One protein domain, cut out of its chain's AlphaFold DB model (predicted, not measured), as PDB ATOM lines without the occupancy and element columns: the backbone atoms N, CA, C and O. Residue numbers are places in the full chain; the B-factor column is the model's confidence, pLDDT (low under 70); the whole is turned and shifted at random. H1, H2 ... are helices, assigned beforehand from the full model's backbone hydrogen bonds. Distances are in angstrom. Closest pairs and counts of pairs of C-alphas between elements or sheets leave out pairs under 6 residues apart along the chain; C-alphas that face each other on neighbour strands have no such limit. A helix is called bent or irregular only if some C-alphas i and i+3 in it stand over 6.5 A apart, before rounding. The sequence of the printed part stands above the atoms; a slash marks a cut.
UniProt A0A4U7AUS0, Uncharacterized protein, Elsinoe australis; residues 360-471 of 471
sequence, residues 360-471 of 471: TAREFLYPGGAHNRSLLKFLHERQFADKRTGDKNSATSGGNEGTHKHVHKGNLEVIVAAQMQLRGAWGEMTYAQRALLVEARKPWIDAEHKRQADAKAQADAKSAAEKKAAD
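What this domain is: This is residues 360 to 471 of the 471 residues of an uncharacterized protein of Elsinoe australis (UniProt A0A4U7AUS0). A long helical arm, residues 449 to 471, sticks out from a small head of short helices, where H5 crosses H6a, the first arm of bent H6, and H4 packs on H2. The printed part has 112 residues with six named helices, H1 to H6 in order, and no named strand: all helix. It is loose, radius of gyration of the C-alphas 19.0 A, spanning 69 by 36 by 23 A.

Where its parts are: H6, residues 431 to 468, was assigned as one helix by its hydrogen bonds but is bent: C-alphas 440 and 443 are 7.2 A apart. H6a, 431 to 440, begins at C-alpha (14.521, 13.321, 8.892); H6b, 443 to 468, 37.3 A long, ends at C-alpha (-30.405, -9.526, -6.372). The others are H5, 412 to 422, 15.2 A; H4, 405 to 408; H3, 389 to 397; H2, 375 to 385, 15.1 A; H1, 361 to 364.

How they stand to each other: H6a and H6b stand at a steep tilt of 49 degrees. H5 touches H6a, about perpendicular at 82 degrees; their closest C-alphas, Val 414 and Leu 437, are 5.4 A apart. H4 touches H2, closest C-alphas Phe 384 and His 406, 6.6 A. H3 is close to H4 but not clearly touching, closest C-alphas Ala 395 and His 406, 7.7 A. H1 touches no helix. Each O i to N i+4 pair is within hydrogen-bond range in H2, H3, H5, H6a and H6b; H1 and H4 are too short for one.

The domain as a whole: The farthest C-alphas, Ala 361 and Asp 471, are 69.6 A apart. The printed part has no cut and no long link. Residues 367 to 368 have pLDDT under 70.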
ATOM      1  N   THR A 360      10.104  35.310   5.780       84.38
ATOM      2  CA  THR A 360      11.403  35.953   6.006       84.38
ATOM      3  C   THR A 360      12.553  35.055   5.545       84.38
ATOM      4  O   THR A 360      12.453  33.825   5.557       84.38
ATOM      5  N   ALA A 361      13.705  35.651   5.218       81.25
ATOM      6  CA  ALA A 361      14.914  34.891   4.881       81.25
ATOM      7  C   ALA A 361      15.281  33.855   5.968       81.25
ATOM      8  O   ALA A 361      15.690  32.741   5.654       81.25
ATOM      9  N   ARG A 362      15.049  34.176   7.251       84.12
ATOM     10  CA  ARG A 362      15.253  33.245   8.373       84.12
ATOM     11  C   ARG A 362      14.318  32.034   8.318       84.12
ATOM     12  O   ARG A 362      14.745  30.933   8.647       84.12
ATOM     13  N   GLU A 363      13.066  32.209   7.905       88.19
ATOM     14  CA  GLU A 363      12.105  31.108   7.766       88.19
ATOM     15  C   GLU A 363      12.432  30.179   6.587       88.19
ATOM     16  O   GLU A 363      12.145  28.984   6.651       88.19
ATOM     17  N   PHE A 364      13.085  30.690   5.540       86.50
ATOM     18  CA  PHE A 364      13.604  29.874   4.440       86.50
ATOM     19  C   PHE A 364      14.855  29.050   4.798       86.50
ATOM     20  O   PHE A 364      15.104  28.038   4.146       86.50
ATOM     21  N   LEU A 365      15.614  29.424   5.837       78.50
ATOM     22  CA  LEU A 365      16.808  28.682   6.277       78.50
ATOM     23  C   LEU A 365      16.500  27.397   7.069       78.50
ATOM     24  O   LEU A 365      17.378  26.543   7.203       78.50
ATOM     25  N   TYR A 366      15.288  27.232   7.609       78.62
ATOM     26  CA  TYR A 366      14.927  26.004   8.327       78.62
ATOM     27  C   TYR A 366      14.745  24.819   7.358       78.62
ATOM     28  O   TYR A 366      14.291  25.023   6.235       78.62
ATOM     29  N   PRO A 367      15.044  23.565   7.757       58.94
ATOM     30  CA  PRO A 367      14.887  22.400   6.882       58.94
ATOM     31  C   PRO A 367      13.460  22.242   6.325       58.94
ATOM     32  O   PRO A 367      12.518  21.982   7.068       58.94
ATOM     33  N   GLY A 368      13.326  22.387   5.002       62.56
ATOM     34  CA  GLY A 368      12.051  22.415   4.266       62.56
ATOM     35  C   GLY A 368      11.552  23.805   3.888       62.56
ATOM     36  O   GLY A 368      10.757  23.935   2.953       62.56
ATOM     37  N   GLY A 369      12.076  24.821   4.572       72.69
ATOM     38  CA  GLY A 369      11.742  26.225   4.427       72.69
ATOM     39  C   GLY A 369      10.283  26.526   4.753       72.69
ATOM     40  O   GLY A 369       9.443  25.653   4.976       72.69
ATOM     41  N   ALA A 370       9.938  27.800   4.667       86.06
ATOM     42  CA  ALA A 370       8.552  28.230   4.575       86.06
ATOM     43  C   ALA A 370       8.031  28.202   3.121       86.06
ATOM     44  O   ALA A 370       7.141  28.971   2.765       86.06
ATOM     45  N   HIS A 371       8.529  27.277   2.283       90.25
ATOM     46  CA  HIS A 371       8.097  27.102   0.884       90.25
ATOM     47  C   HIS A 371       6.582  26.879   0.747       90.25
ATOM     48  O   HIS A 371       5.993  27.179  -0.283       90.25
ATOM     49  N   ASN A 372       5.900  26.442   1.809       88.19
ATOM     50  CA  ASN A 372       4.437  26.393   1.836       88.19
ATOM     51  C   ASN A 372       3.735  27.766   1.680       88.19
ATOM     52  O   ASN A 372       2.525  27.768   1.446       88.19
ATOM     53  N   ARG A 373       4.470  28.886   1.751       90.38
ATOM     54  CA  ARG A 373       4.030  30.270   1.480       90.38
ATOM     55  C   ARG A 373       4.926  31.003   0.451       90.38
ATOM     56  O   ARG A 373       4.871  32.227   0.371       90.38
ATOM     57  N   SER A 374       5.785  30.299  -0.297       92.44
ATOM     58  CA  SER A 374       6.660  30.932  -1.302       92.44
ATOM     59  C   SER A 374       5.893  31.329  -2.565       92.44
ATOM     60  O   SER A 374       4.934  30.663  -2.961       92.44
ATOM     61  N   LEU A 375       6.342  32.386  -3.243       93.38
ATOM     62  CA  LEU A 375       5.751  32.830  -4.503       93.38
ATOM     63  C   LEU A 375       5.953  31.773  -5.596       93.38
ATOM     64  O   LEU A 375       5.058  31.544  -6.411       93.38
ATOM     65  N   LEU A 376       7.081  31.053  -5.559       95.00
ATOM     66  CA  LEU A 376       7.336  29.918  -6.445       95.00
ATOM     67  C   LEU A 376       6.302  28.797  -6.293       95.00
ATOM     68  O   LEU A 376       5.852  28.248  -7.302       95.00
ATOM     69  N   LYS A 377       5.891  28.460  -5.062       94.44
ATOM     70  CA  LYS A 377       4.832  27.465  -4.844       94.44
ATOM     71  C   LYS A 377       3.541  27.901  -5.534       94.44
ATOM     72  O   LYS A 377       2.992  27.117  -6.307       94.44
ATOM     73  N   PHE A 378       3.098  29.138  -5.304       93.44
ATOM     74  CA  PHE A 378       1.870  29.663  -5.909       93.44
ATOM     75  C   PHE A 378       1.950  29.710  -7.443       93.44
ATOM     76  O   PHE A 378       0.986  29.333  -8.109       93.44
ATOM     77  N   LEU A 379       3.108  30.062  -8.017       95.44
ATOM     78  CA  LEU A 379       3.355  29.990  -9.462       95.44
ATOM     79  C   LEU A 379       3.190  28.559 -10.010       95.44
ATOM     80  O   LEU A 379       2.490  28.360 -11.001       95.44
ATOM     81  N   HIS A 380       3.758  27.539  -9.357       95.00
ATOM     82  CA  HIS A 380       3.580  26.143  -9.786       95.00
ATOM     83  C   HIS A 380       2.162  25.601  -9.557       95.00
ATOM     84  O   HIS A 380       1.656  24.849 -10.393       95.00
ATOM     85  N   GLU A 381       1.513  25.960  -8.448       93.00
ATOM     86  CA  GLU A 381       0.127  25.572  -8.172       93.00
ATOM     87  C   GLU A 381      -0.823  26.192  -9.199       93.00
ATOM     88  O   GLU A 381      -1.652  25.476  -9.764       93.00
ATOM     89  N   ARG A 382      -0.629  27.471  -9.552       91.25
ATOM     90  CA  ARG A 382      -1.385  28.136 -10.616       91.25
ATOM     91  C   ARG A 382      -1.099  27.535 -11.992       91.25
ATOM     92  O   ARG A 382      -2.039  27.193 -12.704       91.25
ATOM     93  N   GLN A 383       0.170  27.299 -12.333       92.00
ATOM     94  CA  GLN A 383       0.570  26.623 -13.573       92.00
ATOM     95  C   GLN A 383      -0.078  25.234 -13.714       92.00
ATOM     96  O   GLN A 383      -0.414  24.819 -14.824       92.00
ATOM     97  N   PHE A 384      -0.262  24.501 -12.612       91.06
ATOM     98  CA  PHE A 384      -0.975  23.224 -12.624       91.06
ATOM     99  C   PHE A 384      -2.501  23.402 -12.682       91.06
ATOM    100  O   PHE A 384      -3.169  22.645 -13.388       91.06
ATOM    101  N   ALA A 385      -3.061  24.408 -12.007       89.94
ATOM    102  CA  ALA A 385      -4.485  24.737 -12.058       89.94
ATOM    103  C   ALA A 385      -4.944  25.190 -13.457       89.94
ATOM    104  O   ALA A 385      -6.037  24.818 -13.878       89.94
ATOM    105  N   ASP A 386      -4.100  25.894 -14.214       89.69
ATOM    106  CA  ASP A 386      -4.399  26.367 -15.575       89.69
ATOM    107  C   ASP A 386      -4.316  25.263 -16.659       89.69
ATOM    108  O   ASP A 386      -4.716  25.477 -17.804       89.69
ATOM    109  N   LYS A 387      -3.831  24.057 -16.325       89.94
ATOM    110  CA  LYS A 387      -3.803  22.910 -17.255       89.94
ATOM    111  C   LYS A 387      -5.204  22.377 -17.575       89.94
ATOM    112  O   LYS A 387      -6.090  22.348 -16.713       89.94
ATOM    113  N   ARG A 388      -5.387  21.842 -18.792       92.94
ATOM    114  CA  ARG A 388      -6.628  21.147 -19.178       92.94
ATOM    115  C   ARG A 388      -6.776  19.857 -18.369       92.94
ATOM    116  O   ARG A 388      -5.788  19.274 -17.928       92.94
ATOM    117  N   THR A 389      -8.004  19.366 -18.215       89.19
ATOM    118  CA  THR A 389      -8.291  18.133 -17.458       89.19
ATOM    119  C   THR A 389      -7.514  16.923 -17.990       89.19
ATOM    120  O   THR A 389      -6.981  16.152 -17.201       89.19
ATOM    121  N   GLY A 390      -7.354  16.798 -19.315       89.31
ATOM    122  CA  GLY A 390      -6.508  15.761 -19.923       89.31
ATOM    123  C   GLY A 390      -5.032  15.865 -19.518       89.31
ATOM    124  O   GLY A 390      -4.432  14.861 -19.142       89.31
ATOM    125  N   ASP A 391      -4.470  17.075 -19.506       88.31
ATOM    126  CA  ASP A 391      -3.066  17.325 -19.145       88.31
ATOM    127  C   ASP A 391      -2.816  17.113 -17.641       88.31
ATOM    128  O   ASP A 391      -1.759  16.616 -17.245       88.31
ATOM    129  N   LYS A 392      -3.795  17.471 -16.793       88.44
ATOM    130  CA  LYS A 392      -3.804  17.177 -15.349       88.44
ATOM    131  C   LYS A 392      -3.829  15.669 -15.114       88.44
ATOM    132  O   LYS A 392      -2.958  15.150 -14.418       88.44
ATOM    133  N   ASN A 393      -4.761  14.963 -15.757       85.62
ATOM    134  CA  ASN A 393      -4.884  13.511 -15.656       85.62
ATOM    135  C   ASN A 393      -3.586  12.827 -16.107       85.62
ATOM    136  O   ASN A 393      -3.031  12.053 -15.335       85.62
ATOM    137  N   SER A 394      -3.045  13.192 -17.275       85.62
ATOM    138  CA  SER A 394      -1.777  12.670 -17.808       85.62
ATOM    139  C   SER A 394      -0.595  12.892 -16.856       85.62
ATOM    140  O   SER A 394       0.144  11.949 -16.561       85.62
ATOM    141  N   ALA A 395      -0.448  14.103 -16.303       84.94
ATOM    142  CA  ALA A 395       0.605  14.406 -15.334       84.94
ATOM    143  C   ALA A 395       0.496  13.546 -14.062       84.94
ATOM    144  O   ALA A 395       1.509  13.060 -13.568       84.94
ATOM    145  N   THR A 396      -0.722  13.323 -13.562       84.50
ATOM    146  CA  THR A 396      -0.972  12.572 -12.315       84.50
ATOM    147  C   THR A 396      -1.020  11.052 -12.488       84.50
ATOM    148  O   THR A 396      -0.746  10.328 -11.530       84.50
ATOM    149  N   SER A 397      -1.316  10.551 -13.695       79.31
ATOM    150  CA  SER A 397      -1.211   9.128 -14.044       79.31
ATOM    151  C   SER A 397       0.227   8.710 -14.343       79.31
ATOM    152  O   SER A 397       0.579   7.555 -14.129       79.31
ATOM    153  N   GLY A 398       1.062   9.638 -14.826       73.50
ATOM    154  CA  GLY A 398       2.480   9.396 -15.111       73.50
ATOM    155  C   GLY A 398       3.359   9.208 -13.868       73.50
ATOM    156  O   GLY A 398       4.502   8.786 -14.004       73.50
ATOM    157  N   GLY A 399       2.845   9.509 -12.673       79.62
ATOM    158  CA  GLY A 399       3.537   9.300 -11.404       79.62
ATOM    159  C   GLY A 399       3.242  10.389 -10.374       79.62
ATOM    160  O   GLY A 399       2.868  11.512 -10.705       79.62
ATOM    161  N   ASN A 400       3.421  10.038  -9.098       82.31
ATOM    162  CA  ASN A 400       3.320  10.957  -7.959       82.31
ATOM    163  C   ASN A 400       4.559  10.808  -7.056       82.31
ATOM    164  O   ASN A 400       4.477  10.613  -5.838       82.31
ATOM    165  N   GLU A 401       5.726  10.818  -7.699       87.50
ATOM    166  CA  GLU A 401       7.045  10.898  -7.068       87.50
ATOM    167  C   GLU A 401       7.423  12.369  -6.815       87.50
ATOM    168  O   GLU A 401       6.935  13.272  -7.495       87.50
ATOM    169  N   GLY A 402       8.322  12.644  -5.862       86.00
ATOM    170  CA  GLY A 402       8.761  14.021  -5.567       86.00
ATOM    171  C   GLY A 402       9.579  14.691  -6.684       86.00
ATOM    172  O   GLY A 402       9.930  15.858  -6.571       86.00
ATOM    173  N   THR A 403       9.865  13.975  -7.771       89.00
ATOM    174  CA  THR A 403      10.497  14.468  -9.003       89.00
ATOM    175  C   THR A 403       9.528  15.181  -9.954       89.00
ATOM    176  O   THR A 403       9.985  15.869 -10.864       89.00
ATOM    177  N   HIS A 404       8.205  15.050  -9.781       90.75
ATOM    178  CA  HIS A 404       7.225  15.681 -10.676       90.75
ATOM    179  C   HIS A 404       6.795  17.075 -10.184       90.75
ATOM    180  O   HIS A 404       6.481  17.262  -9.006       90.75
ATOM    181  N   LYS A 405       6.674  18.036 -11.111       91.00
ATOM    182  CA  LYS A 405       6.329  19.449 -10.835       91.00
ATOM    183  C   LYS A 405       5.073  19.642  -9.976       91.00
ATOM    184  O   LYS A 405       5.052  20.515  -9.116       91.00
ATOM    185  N   HIS A 406       4.035  18.825 -10.185       90.00
ATOM    186  CA  HIS A 406       2.771  18.887  -9.431       90.00
ATOM    187  C   HIS A 406       2.872  18.350  -7.994       90.00
ATOM    188  O   HIS A 406       1.970  18.574  -7.188       90.00
ATOM    189  N   VAL A 407       3.975  17.670  -7.671       92.69
ATOM    190  CA  VAL A 407       4.302  17.160  -6.337       92.69
ATOM    191  C   VAL A 407       5.236  18.135  -5.616       92.69
ATOM    192  O   VAL A 407       4.869  18.639  -4.561       92.69
ATOM    193  N   HIS A 408       6.406  18.464  -6.186       93.38
ATOM    194  CA  HIS A 408       7.379  19.337  -5.505       93.38
ATOM    195  C   HIS A 408       7.035  20.831  -5.544       93.38
ATOM    196  O   HIS A 408       7.501  21.567  -4.678       93.38
ATOM    197  N   LYS A 409       6.246  21.302  -6.523       94.38
ATOM    198  CA  LYS A 409       5.793  22.705  -6.636       94.38
ATOM    199  C   LYS A 409       6.948  23.717  -6.510       94.38
ATOM    200  O   LYS A 409       6.859  24.694  -5.773       94.38
ATOM    201  N   GLY A 410       8.072  23.422  -7.167       92.94
ATOM    202  CA  GLY A 410       9.311  24.212  -7.120       92.94
ATOM    203  C   GLY A 410      10.212  24.020  -5.887       92.94
ATOM    204  O   GLY A 410      11.303  24.578  -5.861       92.94
ATOM    205  N   ASN A 411       9.826  23.221  -4.882       94.00
ATOM    206  CA  ASN A 411      10.682  22.946  -3.720       94.00
ATOM    207  C   ASN A 411      11.847  22.016  -4.103       94.00
ATOM    208  O   ASN A 411      11.648  20.818  -4.321       94.00
ATOM    209  N   LEU A 412      13.068  22.551  -4.156       92.94
ATOM    210  CA  LEU A 412      14.241  21.779  -4.574       92.94
ATOM    211  C   LEU A 412      14.654  20.705  -3.553       92.94
ATOM    212  O   LEU A 412      15.164  19.669  -3.967       92.94
ATOM    213  N   GLU A 413      14.392  20.873  -2.250       92.69
ATOM    214  CA  GLU A 413      14.676  19.826  -1.250       92.69
ATOM    215  C   GLU A 413      13.777  18.592  -1.426       92.69
ATOM    216  O   GLU A 413      14.220  17.471  -1.178       92.69
ATOM    217  N   VAL A 414      12.545  18.762  -1.924       93.62
ATOM    218  CA  VAL A 414      11.666  17.628  -2.275       93.62
ATOM    219  C   VAL A 414      12.216  16.867  -3.487       93.62
ATOM    220  O   VAL A 414      12.189  15.635  -3.488       93.62
ATOM    221  N   ILE A 415      12.781  17.569  -4.480       92.50
ATOM    222  CA  ILE A 415      13.453  16.932  -5.627       92.50
ATOM    223  C   ILE A 415      14.705  16.177  -5.159       92.50
ATOM    224  O   ILE A 415      14.887  15.019  -5.530       92.50
ATOM    225  N   VAL A 416      15.540  16.793  -4.311       91.81
ATOM    226  CA  VAL A 416      16.731  16.158  -3.717       91.81
ATOM    227  C   VAL A 416      16.352  14.888  -2.962       91.81
ATOM    228  O   VAL A 416      16.911  13.828  -3.236       91.81
ATOM    229  N   ALA A 417      15.350  14.961  -2.083       92.75
ATOM    230  CA  ALA A 417      14.859  13.809  -1.338       92.75
ATOM    231  C   ALA A 417      14.336  12.694  -2.266       92.75
ATOM    232  O   ALA A 417      14.621  11.513  -2.059       92.75
ATOM    233  N   ALA A 418      13.609  13.051  -3.330       92.81
ATOM    234  CA  ALA A 418      13.117  12.086  -4.308       92.81
ATOM    235  C   ALA A 418      14.256  11.417  -5.097       92.81
ATOM    236  O   ALA A 418      14.246  10.197  -5.256       92.81
ATOM    237  N   GLN A 419      15.267  12.174  -5.534       91.75
ATOM    238  CA  GLN A 419      16.446  11.626  -6.213       91.75
ATOM    239  C   GLN A 419      17.261  10.713  -5.284       91.75
ATOM    240  O   GLN A 419      17.653   9.619  -5.690       91.75
ATOM    241  N   MET A 420      17.452  11.096  -4.016       91.50
ATOM    242  CA  MET A 420      18.098  10.244  -3.010       91.50
ATOM    243  C   MET A 420      17.295   8.955  -2.758       91.50
ATOM    244  O   MET A 420      17.884   7.876  -2.702       91.50
ATOM    245  N   GLN A 421      15.955   9.019  -2.694       91.88
ATOM    246  CA  GLN A 421      15.101   7.824  -2.629       91.88
ATOM    247  C   GLN A 421      15.282   6.923  -3.865       91.88
ATOM    248  O   GLN A 421      15.500   5.722  -3.705       91.88
ATOM    249  N   LEU A 422      15.220   7.482  -5.078       90.19
ATOM    250  CA  LEU A 422      15.337   6.733  -6.339       90.19
ATOM    251  C   LEU A 422      16.710   6.069  -6.521       90.19
ATOM    252  O   LEU A 422      16.797   4.980  -7.084       90.19
ATOM    253  N   ARG A 423      17.783   6.695  -6.020       88.88
ATOM    254  CA  ARG A 423      19.153   6.153  -6.045       88.88
ATOM    255  C   ARG A 423      19.453   5.169  -4.906       88.88
ATOM    256  O   ARG A 423      20.544   4.613  -4.872       88.88
ATOM    257  N   GLY A 424      18.518   4.942  -3.981       89.25
ATOM    258  CA  GLY A 424      18.714   4.070  -2.815       89.25
ATOM    259  C   GLY A 424      19.480   4.711  -1.649       89.25
ATOM    260  O   GLY A 424      19.641   4.074  -0.610       89.25
ATOM    261  N   ALA A 425      19.865   5.987  -1.760       88.31
ATOM    262  CA  ALA A 425      20.541   6.801  -0.741       88.31
ATOM    263  C   ALA A 425      19.613   7.211   0.431       88.31
ATOM    264  O   ALA A 425      19.712   8.296   1.006       88.31
ATOM    265  N   TRP A 426      18.672   6.341   0.809       84.50
ATOM    266  CA  TRP A 426      17.666   6.608   1.843       84.50
ATOM    267  C   TRP A 426      18.284   6.813   3.234       84.50
ATOM    268  O   TRP A 426      17.737   7.564   4.041       84.50
ATOM    269  N   GLY A 427      19.427   6.177   3.514       87.19
ATOM    270  CA  GLY A 427      20.166   6.356   4.769       87.19
ATOM    271  C   GLY A 427      20.694   7.779   4.962       87.19
ATOM    272  O   GLY A 427      20.652   8.291   6.076       87.19
ATOM    273  N   GLU A 428      21.105   8.429   3.871       88.06
ATOM    274  CA  GLU A 428      21.755   9.748   3.853       88.06
ATOM    275  C   GLU A 428      20.749  10.910   3.931       88.06
ATOM    276  O   GLU A 428      21.114  12.032   4.273       88.06
ATOM    277  N   MET A 429      19.464  10.659   3.653       90.69
ATOM    278  CA  MET A 429      18.423  11.676   3.808       90.69
ATOM    279  C   MET A 429      18.187  12.033   5.272       90.69
ATOM    280  O   MET A 429      17.892  11.161   6.093       90.69
ATOM    281  N   THR A 430      18.173  13.330   5.573       90.06
ATOM    282  CA  THR A 430      17.757  13.854   6.882       90.06
ATOM    283  C   THR A 430      16.294  13.513   7.197       90.06
ATOM    284  O   THR A 430      15.480  13.287   6.297       90.06
ATOM    285  N   TYR A 431      15.918  13.520   8.481       90.44
ATOM    286  CA  TYR A 431      14.521  13.321   8.892       90.44
ATOM    287  C   TYR A 431      13.573  14.342   8.235       90.44
ATOM    288  O   TYR A 431      12.510  13.965   7.745       90.44
ATOM    289  N   ALA A 432      13.991  15.612   8.149       89.06
ATOM    290  CA  ALA A 432      13.220  16.673   7.505       89.06
ATOM    291  C   ALA A 432      12.958  16.379   6.018       89.06
ATOM    292  O   ALA A 432      11.812  16.420   5.586       89.06
ATOM    293  N   GLN A 433      13.982  15.991   5.246       90.50
ATOM    294  CA  GLN A 433      13.823  15.621   3.830       90.50
ATOM    295  C   GLN A 433      12.854  14.449   3.629       90.50
ATOM    296  O   GLN A 433      12.024  14.487   2.720       90.50
ATOM    297  N   ARG A 434      12.896  13.436   4.506       91.94
ATOM    298  CA  ARG A 434      11.935  12.317   4.476       91.94
ATOM    299  C   ARG A 434      10.510  12.793   4.780       91.94
ATOM    300  O   ARG A 434       9.584  12.382   4.088       91.94
ATOM    301  N   ALA A 435      10.334  13.674   5.768       91.94
ATOM    302  CA  ALA A 435       9.032  14.245   6.117       91.94
ATOM    303  C   ALA A 435       8.447  15.091   4.969       91.94
ATOM    304  O   ALA A 435       7.304  14.870   4.579       91.94
ATOM    305  N   LEU A 436       9.250  15.971   4.364       91.62
ATOM    306  CA  LEU A 436       8.864  16.822   3.229       91.62
ATOM    307  C   LEU A 436       8.463  16.005   1.997       91.62
ATOM    308  O   LEU A 436       7.467  16.310   1.343       91.62
ATOM    309  N   LEU A 437       9.208  14.939   1.693       93.19
ATOM    310  CA  LEU A 437       8.889  14.035   0.589       93.19
ATOM    311  C   LEU A 437       7.570  13.280   0.819       93.19
ATOM    312  O   LEU A 437       6.851  13.002  -0.139       93.19
ATOM    313  N   VAL A 438       7.230  12.963   2.073       92.31
ATOM    314  CA  VAL A 438       5.929  12.379   2.433       92.31
ATOM    315  C   VAL A 438       4.817  13.431   2.369       92.31
ATOM    316  O   VAL A 438       3.774  13.154   1.784       92.31
ATOM    317  N   GLU A 439       5.037  14.640   2.892       91.75
ATOM    318  CA  GLU A 439       4.070  15.748   2.863       91.75
ATOM    319  C   GLU A 439       3.685  16.128   1.427       91.75
ATOM    320  O   GLU A 439       2.503  16.122   1.084       91.75
ATOM    321  N   ALA A 440       4.671  16.359   0.555       91.19
ATOM    322  CA  ALA A 440       4.450  16.720  -0.845       91.19
ATOM    323  C   ALA A 440       3.664  15.643  -1.621       91.19
ATOM    324  O   ALA A 440       2.866  15.951  -2.509       91.19
ATOM    325  N   ARG A 441       3.861  14.364  -1.270       92.56
ATOM    326  CA  ARG A 441       3.174  13.219  -1.893       92.56
ATOM    327  C   ARG A 441       1.811  12.916  -1.264       92.56
ATOM    328  O   ARG A 441       0.988  12.280  -1.923       92.56
ATOM    329  N   LYS A 442       1.542  13.374  -0.036       90.44
ATOM    330  CA  LYS A 442       0.331  13.034   0.727       90.44
ATOM    331  C   LYS A 442      -0.983  13.304  -0.027       90.44
ATOM    332  O   LYS A 442      -1.774  12.367  -0.095       90.44
ATOM    333  N   PRO A 443      -1.231  14.476  -0.653       88.56
ATOM    334  CA  PRO A 443      -2.498  14.725  -1.354       88.56
ATOM    335  C   PRO A 443      -2.789  13.700  -2.460       88.56
ATOM    336  O   PRO A 443      -3.937  13.328  -2.689       88.56
ATOM    337  N   TRP A 444      -1.737  13.207  -3.116       86.50
ATOM    338  CA  TRP A 444      -1.822  12.223  -4.192       86.50
ATOM    339  C   TRP A 444      -2.031  10.798  -3.670       86.50
ATOM    340  O   TRP A 444      -2.778  10.031  -4.273       86.50
ATOM    341  N   ILE A 445      -1.422  10.468  -2.527       83.81
ATOM    342  CA  ILE A 445      -1.640   9.209  -1.800       83.81
ATOM    343  C   ILE A 445      -3.086   9.142  -1.286       83.81
ATOM    344  O   ILE A 445      -3.781   8.161  -1.538       83.81
ATOM    345  N   ASP A 446      -3.575  10.207  -0.648       85.31
ATOM    346  CA  ASP A 446      -4.943  10.289  -0.127       85.31
ATOM    347  C   ASP A 446      -5.987  10.230  -1.267       85.31
ATOM    348  O   ASP A 446      -7.002   9.537  -1.153       85.31
ATOM    349  N   ALA A 447      -5.715  10.873  -2.411       84.19
ATOM    350  CA  ALA A 447      -6.567  10.801  -3.603       84.19
ATOM    351  C   ALA A 447      -6.547   9.425  -4.304       84.19
ATOM    352  O   ALA A 447      -7.549   9.029  -4.904       84.19
ATOM    353  N   GLU A 448      -5.436   8.686  -4.248       83.75
ATOM    354  CA  GLU A 448      -5.348   7.298  -4.721       83.75
ATOM    355  C   GLU A 448      -6.121   6.353  -3.790       83.75
ATOM    356  O   GLU A 448      -6.980   5.611  -4.262       83.75
ATOM    357  N   HIS A 449      -5.918   6.448  -2.471       85.75
ATOM    358  CA  HIS A 449      -6.688   5.683  -1.484       85.75
ATOM    359  C   HIS A 449      -8.197   5.917  -1.623       85.75
ATOM    360  O   HIS A 449      -8.972   4.958  -1.586       85.75
ATOM    361  N   LYS A 450      -8.626   7.169  -1.849       89.25
ATOM    362  CA  LYS A 450     -10.032   7.482  -2.122       89.25
ATOM    363  C   LYS A 450     -10.531   6.789  -3.395       89.25
ATOM    364  O   LYS A 450     -11.537   6.090  -3.333       89.25
ATOM    365  N   ARG A 451      -9.816   6.906  -4.523       85.62
ATOM    366  CA  ARG A 451     -10.203   6.238  -5.783       85.62
ATOM    367  C   ARG A 451     -10.295   4.716  -5.638       85.62
ATOM    368  O   ARG A 451     -11.200   4.116  -6.210       85.62
ATOM    369  N   GLN A 452      -9.417   4.095  -4.851       87.75
ATOM    370  CA  GLN A 452      -9.476   2.658  -4.560       87.75
ATOM    371  C   GLN A 452     -10.689   2.283  -3.693       87.75
ATOM    372  O   GLN A 452     -11.341   1.272  -3.965       87.75
ATOM    373  N   ALA A 453     -11.034   3.098  -2.692       93.69
ATOM    374  CA  ALA A 453     -12.233   2.905  -1.879       93.69
ATOM    375  C   ALA A 453     -13.524   3.073  -2.703       93.69
ATOM    376  O   ALA A 453     -14.404   2.213  -2.636       93.69
ATOM    377  N   ASP A 454     -13.604   4.119  -3.530       92.06
ATOM    378  CA  ASP A 454     -14.743   4.397  -4.412       92.06
ATOM    379  C   ASP A 454     -14.928   3.270  -5.452       92.06
ATOM    380  O   ASP A 454     -16.031   2.749  -5.621       92.06
ATOM    381  N   ALA A 455     -13.843   2.821  -6.096       93.25
ATOM    382  CA  ALA A 455     -13.872   1.712  -7.054       93.25
ATOM    383  C   ALA A 455     -14.276   0.379  -6.400       93.25
ATOM    384  O   ALA A 455     -15.048  -0.389  -6.982       93.25
ATOM    385  N   LYS A 456     -13.810   0.111  -5.171       96.88
ATOM    386  CA  LYS A 456     -14.252  -1.056  -4.399       96.88
ATOM    387  C   LYS A 456     -15.747  -0.973  -4.084       96.88
ATOM    388  O   LYS A 456     -16.458  -1.943  -4.323       96.88
ATOM    389  N   ALA A 457     -16.236   0.174  -3.609       97.00
ATOM    390  CA  ALA A 457     -17.652   0.359  -3.293       97.00
ATOM    391  C   ALA A 457     -18.553   0.153  -4.526       97.00
ATOM    392  O   ALA A 457     -19.607  -0.472  -4.419       97.00
ATOM    393  N   GLN A 458     -18.116   0.603  -5.708       96.06
ATOM    394  CA  GLN A 458     -18.805   0.342  -6.978       96.06
ATOM    395  C   GLN A 458     -18.809  -1.149  -7.354       96.06
ATOM    396  O   GLN A 458     -19.843  -1.665  -7.779       96.06
ATOM    397  N   ALA A 459     -17.689  -1.858  -7.178       96.62
ATOM    398  CA  ALA A 459     -17.605  -3.296  -7.439       96.62
ATOM    399  C   ALA A 459     -18.476  -4.118  -6.467       96.62
ATOM    400  O   ALA A 459     -19.233  -4.989  -6.903       96.62
ATOM    401  N   ASP A 460     -18.429  -3.797  -5.171       97.56
ATOM    402  CA  ASP A 460     -19.251  -4.425  -4.135       97.56
ATOM    403  C   ASP A 460     -20.749  -4.197  -4.430       97.56
ATOM    404  O   ASP A 460     -21.521  -5.161  -4.468       97.56
ATOM    405  N   ALA A 461     -21.152  -2.957  -4.744       97.31
ATOM    406  CA  ALA A 461     -22.527  -2.602  -5.106       97.31
ATOM    407  C   ALA A 461     -23.011  -3.298  -6.390       97.31
ATOM    408  O   ALA A 461     -24.130  -3.814  -6.422       97.31
ATOM    409  N   LYS A 462     -22.164  -3.381  -7.427       97.62
ATOM    410  CA  LYS A 462     -22.464  -4.144  -8.644       97.62
ATOM    411  C   LYS A 462     -22.689  -5.625  -8.323       97.62
ATOM    412  O   LYS A 462     -23.699  -6.180  -8.744       97.62
ATOM    413  N   SER A 463     -21.821  -6.238  -7.513       97.12
ATOM    414  CA  SER A 463     -21.966  -7.649  -7.123       97.12
ATOM    415  C   SER A 463     -23.241  -7.921  -6.307       97.12
ATOM    416  O   SER A 463     -23.810  -9.009  -6.382       97.12
ATOM    417  N   ALA A 464     -23.711  -6.937  -5.531       97.06
ATOM    418  CA  ALA A 464     -24.965  -7.020  -4.788       97.06
ATOM    419  C   ALA A 464     -26.191  -6.890  -5.708       97.06
ATOM    420  O   ALA A 464     -27.168  -7.615  -5.526       97.06
ATOM    421  N   ALA A 465     -26.128  -6.016  -6.719       96.62
ATOM    422  CA  ALA A 465     -27.164  -5.896  -7.742       96.62
ATOM    423  C   ALA A 465     -27.261  -7.159  -8.618       96.62
ATOM    424  O   ALA A 465     -28.364  -7.633  -8.871       96.62
ATOM    425  N   GLU A 466     -26.124  -7.739  -9.019       96.88
ATOM    426  CA  GLU A 466     -26.070  -8.987  -9.797       96.88
ATOM    427  C   GLU A 466     -26.647 -10.179  -9.016       96.88
ATOM    428  O   GLU A 466     -27.412 -10.954  -9.582       96.88
ATOM    429  N   LYS A 467     -26.373 -10.291  -7.706       97.06
ATOM    430  CA  LYS A 467     -27.011 -11.300  -6.835       97.06
ATOM    431  C   LYS A 467     -28.524 -11.100  -6.739       97.06
ATOM    432  O   LYS A 467     -29.274 -12.028  -7.000       97.06
ATOM    433  N   LYS A 468     -28.974  -9.869  -6.469       95.94
ATOM    434  CA  LYS A 468     -30.405  -9.526  -6.372       95.94
ATOM    435  C   LYS A 468     -31.171  -9.674  -7.704       95.94
ATOM    436  O   LYS A 468     -32.392  -9.598  -7.710       95.94
ATOM    437  N   ALA A 469     -30.473  -9.848  -8.827       94.31
ATOM    438  CA  ALA A 469     -31.067 -10.152 -10.129       94.31
ATOM    439  C   ALA A 469     -31.052 -11.659 -10.474       94.31
ATOM    440  O   ALA A 469     -31.536 -12.036 -11.541       94.31
ATOM    441  N   ALA A 470     -30.479 -12.498  -9.604       92.81
ATOM    442  CA  ALA A 470     -30.444 -13.957  -9.721       92.81
ATOM    443  C   ALA A 470     -31.363 -14.676  -8.708       92.81
ATOM    444  O   ALA A 470     -31.663 -15.852  -8.921       92.81
ATOM    445  N   ASP A 471     -31.787 -13.972  -7.649       89.88
ATOM    446  CA  ASP A 471     -32.813 -14.373  -6.669       89.88
ATOM    447  C   ASP A 471     -34.242 -14.002  -7.137       89.88
ATOM    448  O   ASP A 471     -35.155 -14.841  -6.950       89.88
TER     449      ASP A 471